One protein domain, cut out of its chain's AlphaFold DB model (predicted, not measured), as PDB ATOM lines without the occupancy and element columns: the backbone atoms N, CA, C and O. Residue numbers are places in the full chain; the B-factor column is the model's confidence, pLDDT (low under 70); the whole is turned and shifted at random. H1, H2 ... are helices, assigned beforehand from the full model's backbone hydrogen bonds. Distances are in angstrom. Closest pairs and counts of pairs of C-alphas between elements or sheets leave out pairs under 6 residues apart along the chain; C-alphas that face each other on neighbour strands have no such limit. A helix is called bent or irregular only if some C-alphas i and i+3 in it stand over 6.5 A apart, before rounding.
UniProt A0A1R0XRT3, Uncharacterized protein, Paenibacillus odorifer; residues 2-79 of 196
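Overview. This is residues 2 to 79 of the 196 residues of an uncharacterized protein of Paenibacillus odorifer (UniProt A0A1R0XRT3). What shape does the printed part make? Two long helices, H2 and H5, run opposite ways and cross at a slant, making the body of a loose rod; the short helices H3 and H4 sit at the end where H2 leads over to H5, and the small helix H1 lies beyond the other end, near the start of H2. What is it built of, and how large is it? The printed part has 78 residues, with five named helices in the order H1, H2, H3, H4, H5 and no named strand, and its class is all helix. It is loose, with a radius of gyration of the C-alphas of 16.3 A and spans of 52 by 22 by 18 A.

Arrangement. What does the first helix meet? H1, residues 2 to 5, is close to but not clearly touching H2, residues 14 to 36; their closest C-alphas, those of Lys 2 and Ser 15, are 6.7 A apart. How do the two long helices stand? H2 touches H5, residues 54 to 76, with 28 pairs of C-alphas within 8 A, the closest being those of Gly 25 and Ala 61 at 4.6 A. They run opposite ways at a steep tilt of 36 degrees, only just steep. What is at the far end of H2? H3, residues 38 to 43, is close to but not clearly touching H2, with the closest C-alphas, those of Val 34 and Thr 41, 6.1 A apart. H4, residues 47 to 50, only just touches H2, with residues 30 to 33 of H2 alone and 3 pairs of C-alphas within 8 A, the closest being those of Ile 33 and Leu 48 at 7.2 A. H3 and H4 only just touch, and only at the corner by their link, with the C-alphas of Thr 41 and Ser 47 closest at 6.4 A. What do the backbones show? Every O i to N i+4 pair is within hydrogen-bond range in H3 and H5, against 16 of 19 in H2; H1 and H4 are too short for such a pair.

Along the chain. Where does the first element begin? C-alpha 2 of H1 is at (118.385, 177.171, 112.299). How long are the long helices? H2 measures 32.2 A from C-alpha 14 to C-alpha 36, and H5 32.5 A from C-alpha 54 to C-alpha 76 at (110.857, 189.300, 121.944). Does H2 run evenly? H2 has a kink of 45 degrees near residue 30 and is irregular, with C-alphas 30 and 33 at 7.2 A.

Size, cuts and confidence. How far does it reach? The two C-alphas farthest apart, those of Lys 7 and Gln 43, are 52.6 A apart. Is it unbroken? The printed part has no cut, and no link is long. Where is confidence low? The mean pLDDT of the printed part is 83.0; residues 2 to 3, 5 to 12 and 53 are under 70.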
ATOM      1  N   LYS A   2     117.827 175.943 112.921       67.12
ATOM      2  CA  LYS A   2     118.385 177.171 112.299       67.12
ATOM      3  C   LYS A   2     118.044 177.357 110.808       67.12
ATOM      4  O   LYS A   2     117.659 178.439 110.388       67.12
ATOM      5  N   TYR A   3     118.068 176.273 110.031       69.19
ATOM      6  CA  TYR A   3     117.715 176.294 108.606       69.19
ATOM      7  C   TYR A   3     116.236 176.642 108.305       69.19
ATOM      8  O   TYR A   3     115.966 177.293 107.301       69.19
ATOM      9  N   ARG A   4     115.270 176.238 109.152       71.25
ATOM     10  CA  ARG A   4     113.842 176.602 108.975       71.25
ATOM     11  C   ARG A   4     113.588 178.053 109.400       71.25
ATOM     12  O   ARG A   4     112.855 178.756 108.721       71.25
ATOM     13  N   LEU A   5     114.238 178.493 110.481       67.50
ATOM     14  CA  LEU A   5     114.106 179.846 111.035       67.50
ATOM     15  C   LEU A   5     114.723 180.920 110.128       67.50
ATOM     16  O   LEU A   5     114.098 181.945 109.891       67.50
ATOM     17  N   SER A   6     115.891 180.647 109.535       62.44
ATOM     18  CA  SER A   6     116.578 181.578 108.626       62.44
ATOM     19  C   SER A   6     115.765 181.942 107.377       62.44
ATOM     20  O   SER A   6     115.980 183.005 106.805       62.44
ATOM     21  N   LYS A   7     114.827 181.088 106.946       63.09
ATOM     22  CA  LYS A   7     113.943 181.361 105.800       63.09
ATOM     23  C   LYS A   7     112.588 181.966 106.178       63.09
ATOM     24  O   LYS A   7     111.847 182.334 105.274       63.09
ATOM     25  N   ALA A   8     112.264 182.049 107.468       59.94
ATOM     26  CA  ALA A   8     111.019 182.629 107.968       59.94
ATOM     27  C   ALA A   8     111.137 184.140 108.273       59.94
ATOM     28  O   ALA A   8     110.239 184.689 108.897       59.94
ATOM     29  N   ASP A   9     112.230 184.788 107.844       59.50
ATOM     30  CA  ASP A   9     112.538 186.217 108.053       59.50
ATOM     31  C   ASP A   9     112.452 186.672 109.520       59.50
ATOM     32  O   ASP A   9     111.987 187.760 109.857       59.50
ATOM     33  N   VAL A  10     112.883 185.802 110.435       63.09
ATOM     34  CA  VAL A  10     112.850 186.117 111.861       63.09
ATOM     35  C   VAL A  10     114.175 186.748 112.266       63.09
ATOM     36  O   VAL A  10     115.219 186.101 112.206       63.09
ATOM     37  N   LYS A  11     114.115 188.030 112.650       53.78
ATOM     38  CA  LYS A  11     115.275 188.872 112.992       53.78
ATOM     39  C   LYS A  11     116.011 188.459 114.269       53.78
ATOM     40  O   LYS A  11     117.184 188.789 114.404       53.78
ATOM     41  N   GLU A  12     115.344 187.781 115.200       61.31
ATOM     42  CA  GLU A  12     115.940 187.358 116.473       61.31
ATOM     43  C   GLU A  12     116.418 185.907 116.426       61.31
ATOM     44  O   GLU A  12     115.766 185.042 115.830       61.31
ATOM     45  N   ASP A  13     117.542 185.620 117.094       71.75
ATOM     46  CA  ASP A  13     118.049 184.255 117.216       71.75
ATOM     47  C   ASP A  13     117.184 183.453 118.199       71.75
ATOM     48  O   ASP A  13     117.466 183.275 119.384       71.75
ATOM     49  N   ILE A  14     116.062 182.959 117.684       77.00
ATOM     50  CA  ILE A  14     115.153 182.077 118.412       77.00
ATOM     51  C   ILE A  14     115.879 180.816 118.890       77.00
ATOM     52  O   ILE A  14     115.503 180.252 119.917       77.00
ATOM     53  N   SER A  15     116.931 180.373 118.192       78.56
ATOM     54  CA  SER A  15     117.724 179.227 118.636       78.56
ATOM     55  C   SER A  15     118.408 179.521 119.969       78.56
ATOM     56  O   SER A  15     118.407 178.655 120.844       78.56
ATOM     57  N   ASP A  16     118.920 180.739 120.152       86.44
ATOM     58  CA  ASP A  16     119.580 181.153 121.391       86.44
ATOM     59  C   ASP A  16     118.607 181.191 122.566       86.44
ATOM     60  O   ASP A  16     118.954 180.764 123.668       86.44
ATOM     61  N   LYS A  17     117.354 181.606 122.339       89.38
ATOM     62  CA  LYS A  17     116.294 181.542 123.359       89.38
ATOM     63  C   LYS A  17     116.097 180.119 123.879       89.38
ATOM     64  O   LYS A  17     116.074 179.913 125.092       89.38
ATOM     65  N   TYR A  18     115.968 179.136 122.988       90.06
ATOM     66  CA  TYR A  18     115.755 177.740 123.386       90.06
ATOM     67  C   TYR A  18     117.008 177.087 123.962       90.06
ATOM     68  O   TYR A  18     116.902 176.317 124.914       90.06
ATOM     69  N   LEU A  19     118.191 177.422 123.445       90.56
ATOM     70  CA  LEU A  19     119.456 176.974 124.017       90.56
ATOM     71  C   LEU A  19     119.633 177.512 125.443       90.56
ATOM     72  O   LEU A  19     119.937 176.750 126.356       90.56
ATOM     73  N   THR A  20     119.358 178.800 125.648       93.31
ATOM     74  CA  THR A  20     119.381 179.431 126.973       93.31
ATOM     75  C   THR A  20     118.377 178.768 127.911       93.31
ATOM     76  O   THR A  20     118.717 178.449 129.046       93.31
ATOM     77  N   ALA A  21     117.161 178.490 127.432       93.00
ATOM     78  CA  ALA A  21     116.136 177.799 128.209       93.00
ATOM     79  C   ALA A  21     116.580 176.385 128.629       93.00
ATOM     80  O   ALA A  21     116.396 176.004 129.784       93.00
ATOM     81  N   LEU A  22     117.217 175.629 127.726       92.06
ATOM     82  CA  LEU A  22     117.778 174.307 128.021       92.06
ATOM     83  C   LEU A  22     118.901 174.374 129.058       92.06
ATOM     84  O   LEU A  22     118.927 173.558 129.977       92.06
ATOM     85  N   ILE A  23     119.802 175.351 128.934       94.50
ATOM     86  CA  ILE A  23     120.882 175.572 129.900       94.50
ATOM     87  C   ILE A  23     120.287 175.889 131.275       94.50
ATOM     88  O   ILE A  23     120.625 175.222 132.250       94.50
ATOM     89  N   ILE A  24     119.349 176.837 131.358       93.88
ATOM     90  CA  ILE A  24     118.659 177.178 132.610       93.88
ATOM     91  C   ILE A  24     117.997 175.936 133.212       93.88
ATOM     92  O   ILE A  24     118.213 175.646 134.386       93.88
ATOM     93  N   GLY A  25     117.239 175.176 132.418       93.56
ATOM     94  CA  GLY A  25     116.589 173.948 132.872       93.56
ATOM     95  C   GLY A  25     117.584 172.920 133.413       93.56
ATOM     96  O   GLY A  25     117.363 172.362 134.487       93.56
ATOM     97  N   PHE A  26     118.711 172.715 132.727       92.19
ATOM     98  CA  PHE A  26     119.776 171.817 133.175       92.19
ATOM     99  C   PHE A  26     120.377 172.252 134.519       92.19
ATOM    100  O   PHE A  26     120.506 171.429 135.427       92.19
ATOM    101  N   PHE A  27     120.690 173.541 134.676       92.50
ATOM    102  CA  PHE A  27     121.205 174.077 135.937       92.50
ATOM    103  C   PHE A  27     120.166 173.962 137.057       92.50
ATOM    104  O   PHE A  27     120.475 173.449 138.127       92.50
ATOM    105  N   VAL A  28     118.910 174.336 136.817       92.75
ATOM    106  CA  VAL A  28     117.835 174.184 137.810       92.75
ATOM    107  C   VAL A  28     117.679 172.726 138.238       92.75
ATOM    108  O   VAL A  28     117.586 172.445 139.430       92.75
ATOM    109  N   TRP A  29     117.683 171.791 137.288       91.94
ATOM    110  CA  TRP A  29     117.587 170.365 137.581       91.94
ATOM    111  C   TRP A  29     118.766 169.888 138.436       91.94
ATOM    112  O   TRP A  29     118.553 169.263 139.478       91.94
ATOM    113  N   LYS A  30     120.002 170.222 138.040       88.12
ATOM    114  CA  LYS A  30     121.220 169.773 138.726       88.12
ATOM    115  C   LYS A  30     121.361 170.374 140.126       88.12
ATOM    116  O   LYS A  30     121.752 169.670 141.052       88.12
ATOM    117  N   PHE A  31     120.999 171.645 140.292       87.88
ATOM    118  CA  PHE A  31     121.096 172.373 141.560       87.88
ATOM    119  C   PHE A  31     119.822 172.299 142.413       87.88
ATOM    120  O   PHE A  31     119.780 172.859 143.505       87.88
ATOM    121  N   SER A  32     118.797 171.563 141.973       89.12
ATOM    122  CA  SER A  32     117.557 171.386 142.737       89.12
ATOM    123  C   SER A  32     117.770 170.750 144.118       89.12
ATOM    124  O   SER A  32     116.984 171.017 145.025       89.12
ATOM    125  N   ILE A  33     118.851 169.982 144.319       83.94
ATOM    126  CA  ILE A  33     119.234 169.452 145.638       83.94
ATOM    127  C   ILE A  33     119.427 170.556 146.675       83.94
ATOM    128  O   ILE A  33     118.996 170.397 147.805       83.94
ATOM    129  N   VAL A  34     119.966 171.712 146.284       85.44
ATOM    130  CA  VAL A  34     120.185 172.834 147.210       85.44
ATOM    131  C   VAL A  34     118.855 173.341 147.774       85.44
ATOM    132  O   VAL A  34     118.787 173.776 148.920       85.44
ATOM    133  N   LEU A  35     117.786 173.265 146.978       84.81
ATOM    134  CA  LEU A  35     116.449 173.705 147.372       84.81
ATOM    135  C   LEU A  35     115.681 172.632 148.149       84.81
ATOM    136  O   LEU A  35     114.946 172.962 149.076       84.81
ATOM    137  N   PHE A  36     115.810 171.361 147.760       84.44
ATOM    138  CA  PHE A  36     115.014 170.271 148.331       84.44
ATOM    139  C   PHE A  36     115.706 169.508 149.465       84.44
ATOM    140  O   PHE A  36     115.013 168.876 150.261       84.44
ATOM    141  N   ASP A  37     117.033 169.562 149.542       80.44
ATOM    142  CA  ASP A  37     117.851 168.954 150.591       80.44
ATOM    143  C   ASP A  37     119.110 169.809 150.881       80.44
ATOM    144  O   ASP A  37     120.252 169.441 150.572       80.44
ATOM    145  N   PRO A  38     118.917 171.009 151.460       80.56
ATOM    146  CA  PRO A  38     120.020 171.921 151.752       80.56
ATOM    147  C   PRO A  38     121.006 171.333 152.768       80.56
ATOM    148  O   PRO A  38     122.206 171.582 152.674       80.56
ATOM    149  N   MET A  39     120.531 170.533 153.729       78.88
ATOM    150  CA  MET A  39     121.367 170.030 154.822       78.88
ATOM    151  C   MET A  39     122.423 169.035 154.324       78.88
ATOM    152  O   MET A  39     123.591 169.156 154.695       78.88
ATOM    153  N   SER A  40     122.052 168.107 153.434       74.62
ATOM    154  CA  SER A  40     123.018 167.176 152.833       74.62
ATOM    155  C   SER A  40     124.026 167.890 151.927       74.62
ATOM    156  O   SER A  40     125.209 167.545 151.919       74.62
ATOM    157  N   THR A  41     123.588 168.953 151.247       77.50
ATOM    158  CA  THR A  41     124.434 169.789 150.388       77.50
ATOM    159  C   THR A  41     125.557 170.468 151.183       77.50
ATOM    160  O   THR A  41     126.715 170.433 150.763       77.50
ATOM    161  N   PHE A  42     125.246 171.066 152.340       81.56
ATOM    162  CA  PHE A  42     126.247 171.750 153.172       81.56
ATOM    163  C   PHE A  42     127.197 170.787 153.886       81.56
ATOM    164  O   PHE A  42     128.370 171.106 154.069       81.56
ATOM    165  N   GLN A  43     126.708 169.613 154.284       82.25
ATOM    166  CA  GLN A  43     127.521 168.618 154.984       82.25
ATOM    167  C   GLN A  43     128.448 167.845 154.043       82.25
ATOM    168  O   GLN A  43     129.550 167.465 154.434       82.25
ATOM    169  N   GLN A  44     128.017 167.601 152.804       80.44
ATOM    170  CA  GLN A  44     128.774 166.843 151.814       80.44
ATOM    171  C   GLN A  44     128.666 167.516 150.442       80.44
ATOM    172  O   GLN A  44     127.855 167.100 149.618       80.44
ATOM    173  N   PRO A  45     129.511 168.513 150.128       78.00
ATOM    174  CA  PRO A  45     129.436 169.238 148.855       78.00
ATOM    175  C   PRO A  45     129.675 168.344 147.627       78.00
ATOM    176  O   PRO A  45     129.183 168.641 146.540       78.00
ATOM    177  N   LEU A  46     130.361 167.205 147.788       81.44
ATOM    178  CA  LEU A  46     130.511 166.196 146.729       81.44
ATOM    179  C   LEU A  46     129.181 165.534 146.332       81.44
ATOM    180  O   LEU A  46     129.070 165.030 145.215       81.44
ATOM    181  N   SER A  47     128.157 165.573 147.192       74.12
ATOM    182  CA  SER A  47     126.825 165.037 146.882       74.12
ATOM    183  C   SER A  47     126.190 165.706 145.656       74.12
ATOM    184  O   SER A  47     125.475 165.036 144.916       74.12
ATOM    185  N   LEU A  48     126.531 166.968 145.347       74.00
ATOM    186  CA  LEU A  48     126.077 167.657 144.129       74.00
ATOM    187  C   LEU A  48     126.483 166.933 142.840       74.00
ATOM    188  O   LEU A  48     125.722 166.917 141.869       74.00
ATOM    189  N   LEU A  49     127.681 166.341 142.802       75.38
ATOM    190  CA  LEU A  49     128.167 165.634 141.615       75.38
ATOM    191  C   LEU A  49     127.364 164.355 141.379       75.38
ATOM    192  O   LEU A  49     126.946 164.110 140.246       75.38
ATOM    193  N   TYR A  50     127.079 163.608 142.448       75.38
ATOM    194  CA  TYR A  50     126.374 162.323 142.398       75.38
ATOM    195  C   TYR A  50     124.850 162.447 142.410       75.38
ATOM    196  O   TYR A  50     124.157 161.494 142.050       75.38
ATOM    197  N   PHE A  51     124.309 163.611 142.777       78.00
ATOM    198  CA  PHE A  51     122.874 163.826 142.751       78.00
ATOM    199  C   PHE A  51     122.355 163.791 141.317       78.00
ATOM    200  O   PHE A  51     122.749 164.585 140.452       78.00
ATOM    201  N   ASN A  52     121.442 162.856 141.094       70.75
ATOM    202  CA  ASN A  52     120.636 162.767 139.899       70.75
ATOM    203  C   ASN A  52     119.304 163.427 140.263       70.75
ATOM    204  O   ASN A  52     118.606 162.875 141.107       70.75
ATOM    205  N   GLY A  53     118.997 164.603 139.693       69.69
ATOM    206  CA  GLY A  53     118.000 165.607 140.130       69.69
ATOM    207  C   GLY A  53     116.616 165.135 140.619       69.69
ATOM    208  O   GLY A  53     115.841 165.913 141.175       69.69
ATOM    209  N   GLY A  54     116.285 163.864 140.406       84.62
ATOM    210  CA  GLY A  54     115.063 163.220 140.847       84.62
ATOM    211  C   GLY A  54     113.832 163.788 140.151       84.62
ATOM    212  O   GLY A  54     113.885 164.759 139.394       84.62
ATOM    213  N   ASN A  55     112.677 163.197 140.443       84.62
ATOM    214  CA  ASN A  55     111.416 163.636 139.839       84.62
ATOM    215  C   ASN A  55     111.061 165.082 140.237       84.62
ATOM    216  O   ASN A  55     110.534 165.838 139.423       84.62
ATOM    217  N   LYS A  56     111.404 165.494 141.469       87.25
ATOM    218  CA  LYS A  56     111.164 166.860 141.967       87.25
ATOM    219  C   LYS A  56     112.013 167.901 141.233       87.25
ATOM    220  O   LYS A  56     111.485 168.940 140.842       87.25
ATOM    221  N   GLY A  57     113.297 167.617 140.998       89.56
ATOM    222  CA  GLY A  57     114.180 168.512 140.253       89.56
ATOM    223  C   GLY A  57     113.769 168.655 138.793       89.56
ATOM    224  O   GLY A  57     113.815 169.760 138.258       89.56
ATOM    225  N   ILE A  58     113.308 167.567 138.158       89.88
ATOM    226  CA  ILE A  58     112.784 167.620 136.781       89.88
ATOM    227  C   ILE A  58     111.552 168.528 136.729       89.88
ATOM    228  O   ILE A  58     111.482 169.413 135.879       89.88
ATOM    229  N   GLY A  59     110.612 168.361 137.667       91.12
ATOM    230  CA  GLY A  59     109.422 169.210 137.749       91.12
ATOM    231  C   GLY A  59     109.766 170.696 137.891       91.12
ATOM    232  O   GLY A  59     109.243 171.525 137.147       91.12
ATOM    233  N   LEU A  60     110.702 171.028 138.787       92.19
ATOM    234  CA  LEU A  60     111.167 172.404 138.981       92.19
ATOM    235  C   LEU A  60     111.803 172.983 137.705       92.19
ATOM    236  O   LEU A  60     111.483 174.103 137.307       92.19
ATOM    237  N   ALA A  61     112.668 172.209 137.043       93.31
ATOM    238  CA  ALA A  61     113.322 172.613 135.803       93.31
ATOM    239  C   ALA A  61     112.318 172.905 134.688       93.31
ATOM    240  O   ALA A  61     112.436 173.931 134.014       93.31
ATOM    241  N   VAL A  62     111.300 172.057 134.525       92.56
ATOM    242  CA  VAL A  62     110.231 172.265 133.539       92.56
ATOM    243  C   VAL A  62     109.474 173.562 133.822       92.56
ATOM    244  O   VAL A  62     109.320 174.381 132.916       92.56
ATOM    245  N   VAL A  63     109.059 173.795 135.072       94.81
ATOM    246  CA  VAL A  63     108.317 175.011 135.453       94.81
ATOM    247  C   VAL A  63     109.137 176.271 135.176       94.81
ATOM    248  O   VAL A  63     108.644 177.185 134.512       94.81
ATOM    249  N   ILE A  64     110.397 176.315 135.619       95.31
ATOM    250  CA  ILE A  64     111.262 177.486 135.408       95.31
ATOM    251  C   ILE A  64     111.529 177.713 133.914       95.31
ATOM    252  O   ILE A  64     111.487 178.852 133.451       95.31
ATOM    253  N   THR A  65     111.727 176.645 133.139       94.19
ATOM    254  CA  THR A  65     111.935 176.732 131.684       94.19
ATOM    255  C   THR A  65     110.703 177.296 130.971       94.19
ATOM    256  O   THR A  65     110.836 178.172 130.115       94.19
ATOM    257  N   ILE A  66     109.493 176.857 131.344       93.06
ATOM    258  CA  ILE A  66     108.233 177.376 130.785       93.06
ATOM    259  C   ILE A  66     108.061 178.860 131.122       93.06
ATOM    260  O   ILE A  66     107.729 179.650 130.237       93.06
ATOM    261  N   ILE A  67     108.319 179.252 132.376       94.81
ATOM    262  CA  ILE A  67     108.250 180.655 132.805       94.81
ATOM    263  C   ILE A  67     109.240 181.502 132.002       94.81
ATOM    264  O   ILE A  67     108.855 182.533 131.452       94.81
ATOM    265  N   PHE A  68     110.490 181.049 131.874       94.75
ATOM    266  CA  PHE A  68     111.520 181.746 131.106       94.75
ATOM    267  C   PHE A  68     111.113 181.932 129.638       94.75
ATOM    268  O   PHE A  68     111.159 183.052 129.127       94.75
ATOM    269  N   ILE A  69     110.657 180.866 128.970       92.62
ATOM    270  CA  ILE A  69     110.192 180.938 127.578       92.62
ATOM    271  C   ILE A  69     108.995 181.886 127.470       92.62
ATOM    272  O   ILE A  69     108.962 182.699 126.549       92.62
ATOM    273  N   GLY A  70     108.038 181.827 128.399       92.06
ATOM    274  CA  GLY A  70     106.857 182.692 128.411       92.06
ATOM    275  C   GLY A  70     107.200 184.174 128.577       92.06
ATOM    276  O   GLY A  70     106.707 185.004 127.814       92.06
ATOM    277  N   ILE A  71     108.092 184.504 129.516       92.88
ATOM    278  CA  ILE A  71     108.601 185.870 129.706       92.88
ATOM    279  C   ILE A  71     109.331 186.326 128.446       92.88
ATOM    280  O   ILE A  71     109.014 187.384 127.906       92.88
ATOM    281  N   ARG A  72     110.263 185.512 127.931       90.31
ATOM    282  CA  ARG A  72     111.046 185.881 126.749       90.31
ATOM    283  C   ARG A  72     110.158 186.080 125.525       90.31
ATOM    284  O   ARG A  72     110.348 187.067 124.840       90.31
ATOM    285  N   THR A  73     109.136 185.241 125.344       89.88
ATOM    286  CA  THR A  73     108.120 185.365 124.279       89.88
ATOM    287  C   THR A  73     107.382 186.705 124.308       89.88
ATOM    288  O   THR A  73     107.036 187.257 123.269       89.88
ATOM    289  N   ARG A  74     107.117 187.249 125.501       87.75
ATOM    290  CA  ARG A  74     106.491 188.573 125.627       87.75
ATOM    291  C   ARG A  74     107.466 189.708 125.322       87.75
ATOM    292  O   ARG A  74     107.035 190.734 124.814       87.75
ATOM    293  N   LEU A  75     108.744 189.529 125.651       86.25
ATOM    294  CA  LEU A  75     109.790 190.535 125.445       86.25
ATOM    295  C   LEU A  75     110.266 190.602 123.988       86.25
ATOM    296  O   LEU A  75     110.503 191.693 123.484       86.25
ATOM    297  N   ASP A  76     110.397 189.448 123.332       85.25
ATOM    298  CA  ASP A  76     110.857 189.300 121.944       85.25
ATOM    299  C   ASP A  76     109.716 189.479 120.912       85.25
ATOM    300  O   ASP A  76     109.945 189.574 119.709       85.25
ATOM    301  N   GLY A  77     108.458 189.534 121.370       81.88
ATOM    302  CA  GLY A  77     107.282 189.699 120.511       81.88
ATOM    303  C   GLY A  77     106.998 188.502 119.595       81.88
ATOM    304  O   GLY A  77     106.175 188.605 118.680       81.88
ATOM    305  N   THR A  78     107.655 187.359 119.813       85.31
ATOM    306  CA  THR A  78     107.454 186.160 118.994       85.31
ATOM    307  C   THR A  78     106.049 185.586 119.187       85.31
ATOM    308  O   THR A  78     105.506 185.523 120.289       85.31
ATOM    309  N   SER A  79     105.434 185.113 118.100       87.00
ATOM    310  CA  SER A  79     104.107 184.492 118.167       87.00
ATOM    311  C   SER A  79     104.130 183.206 118.999       87.00
ATOM    312  O   SER A  79     105.034 182.376 118.874       87.00
TER     313      SER A  79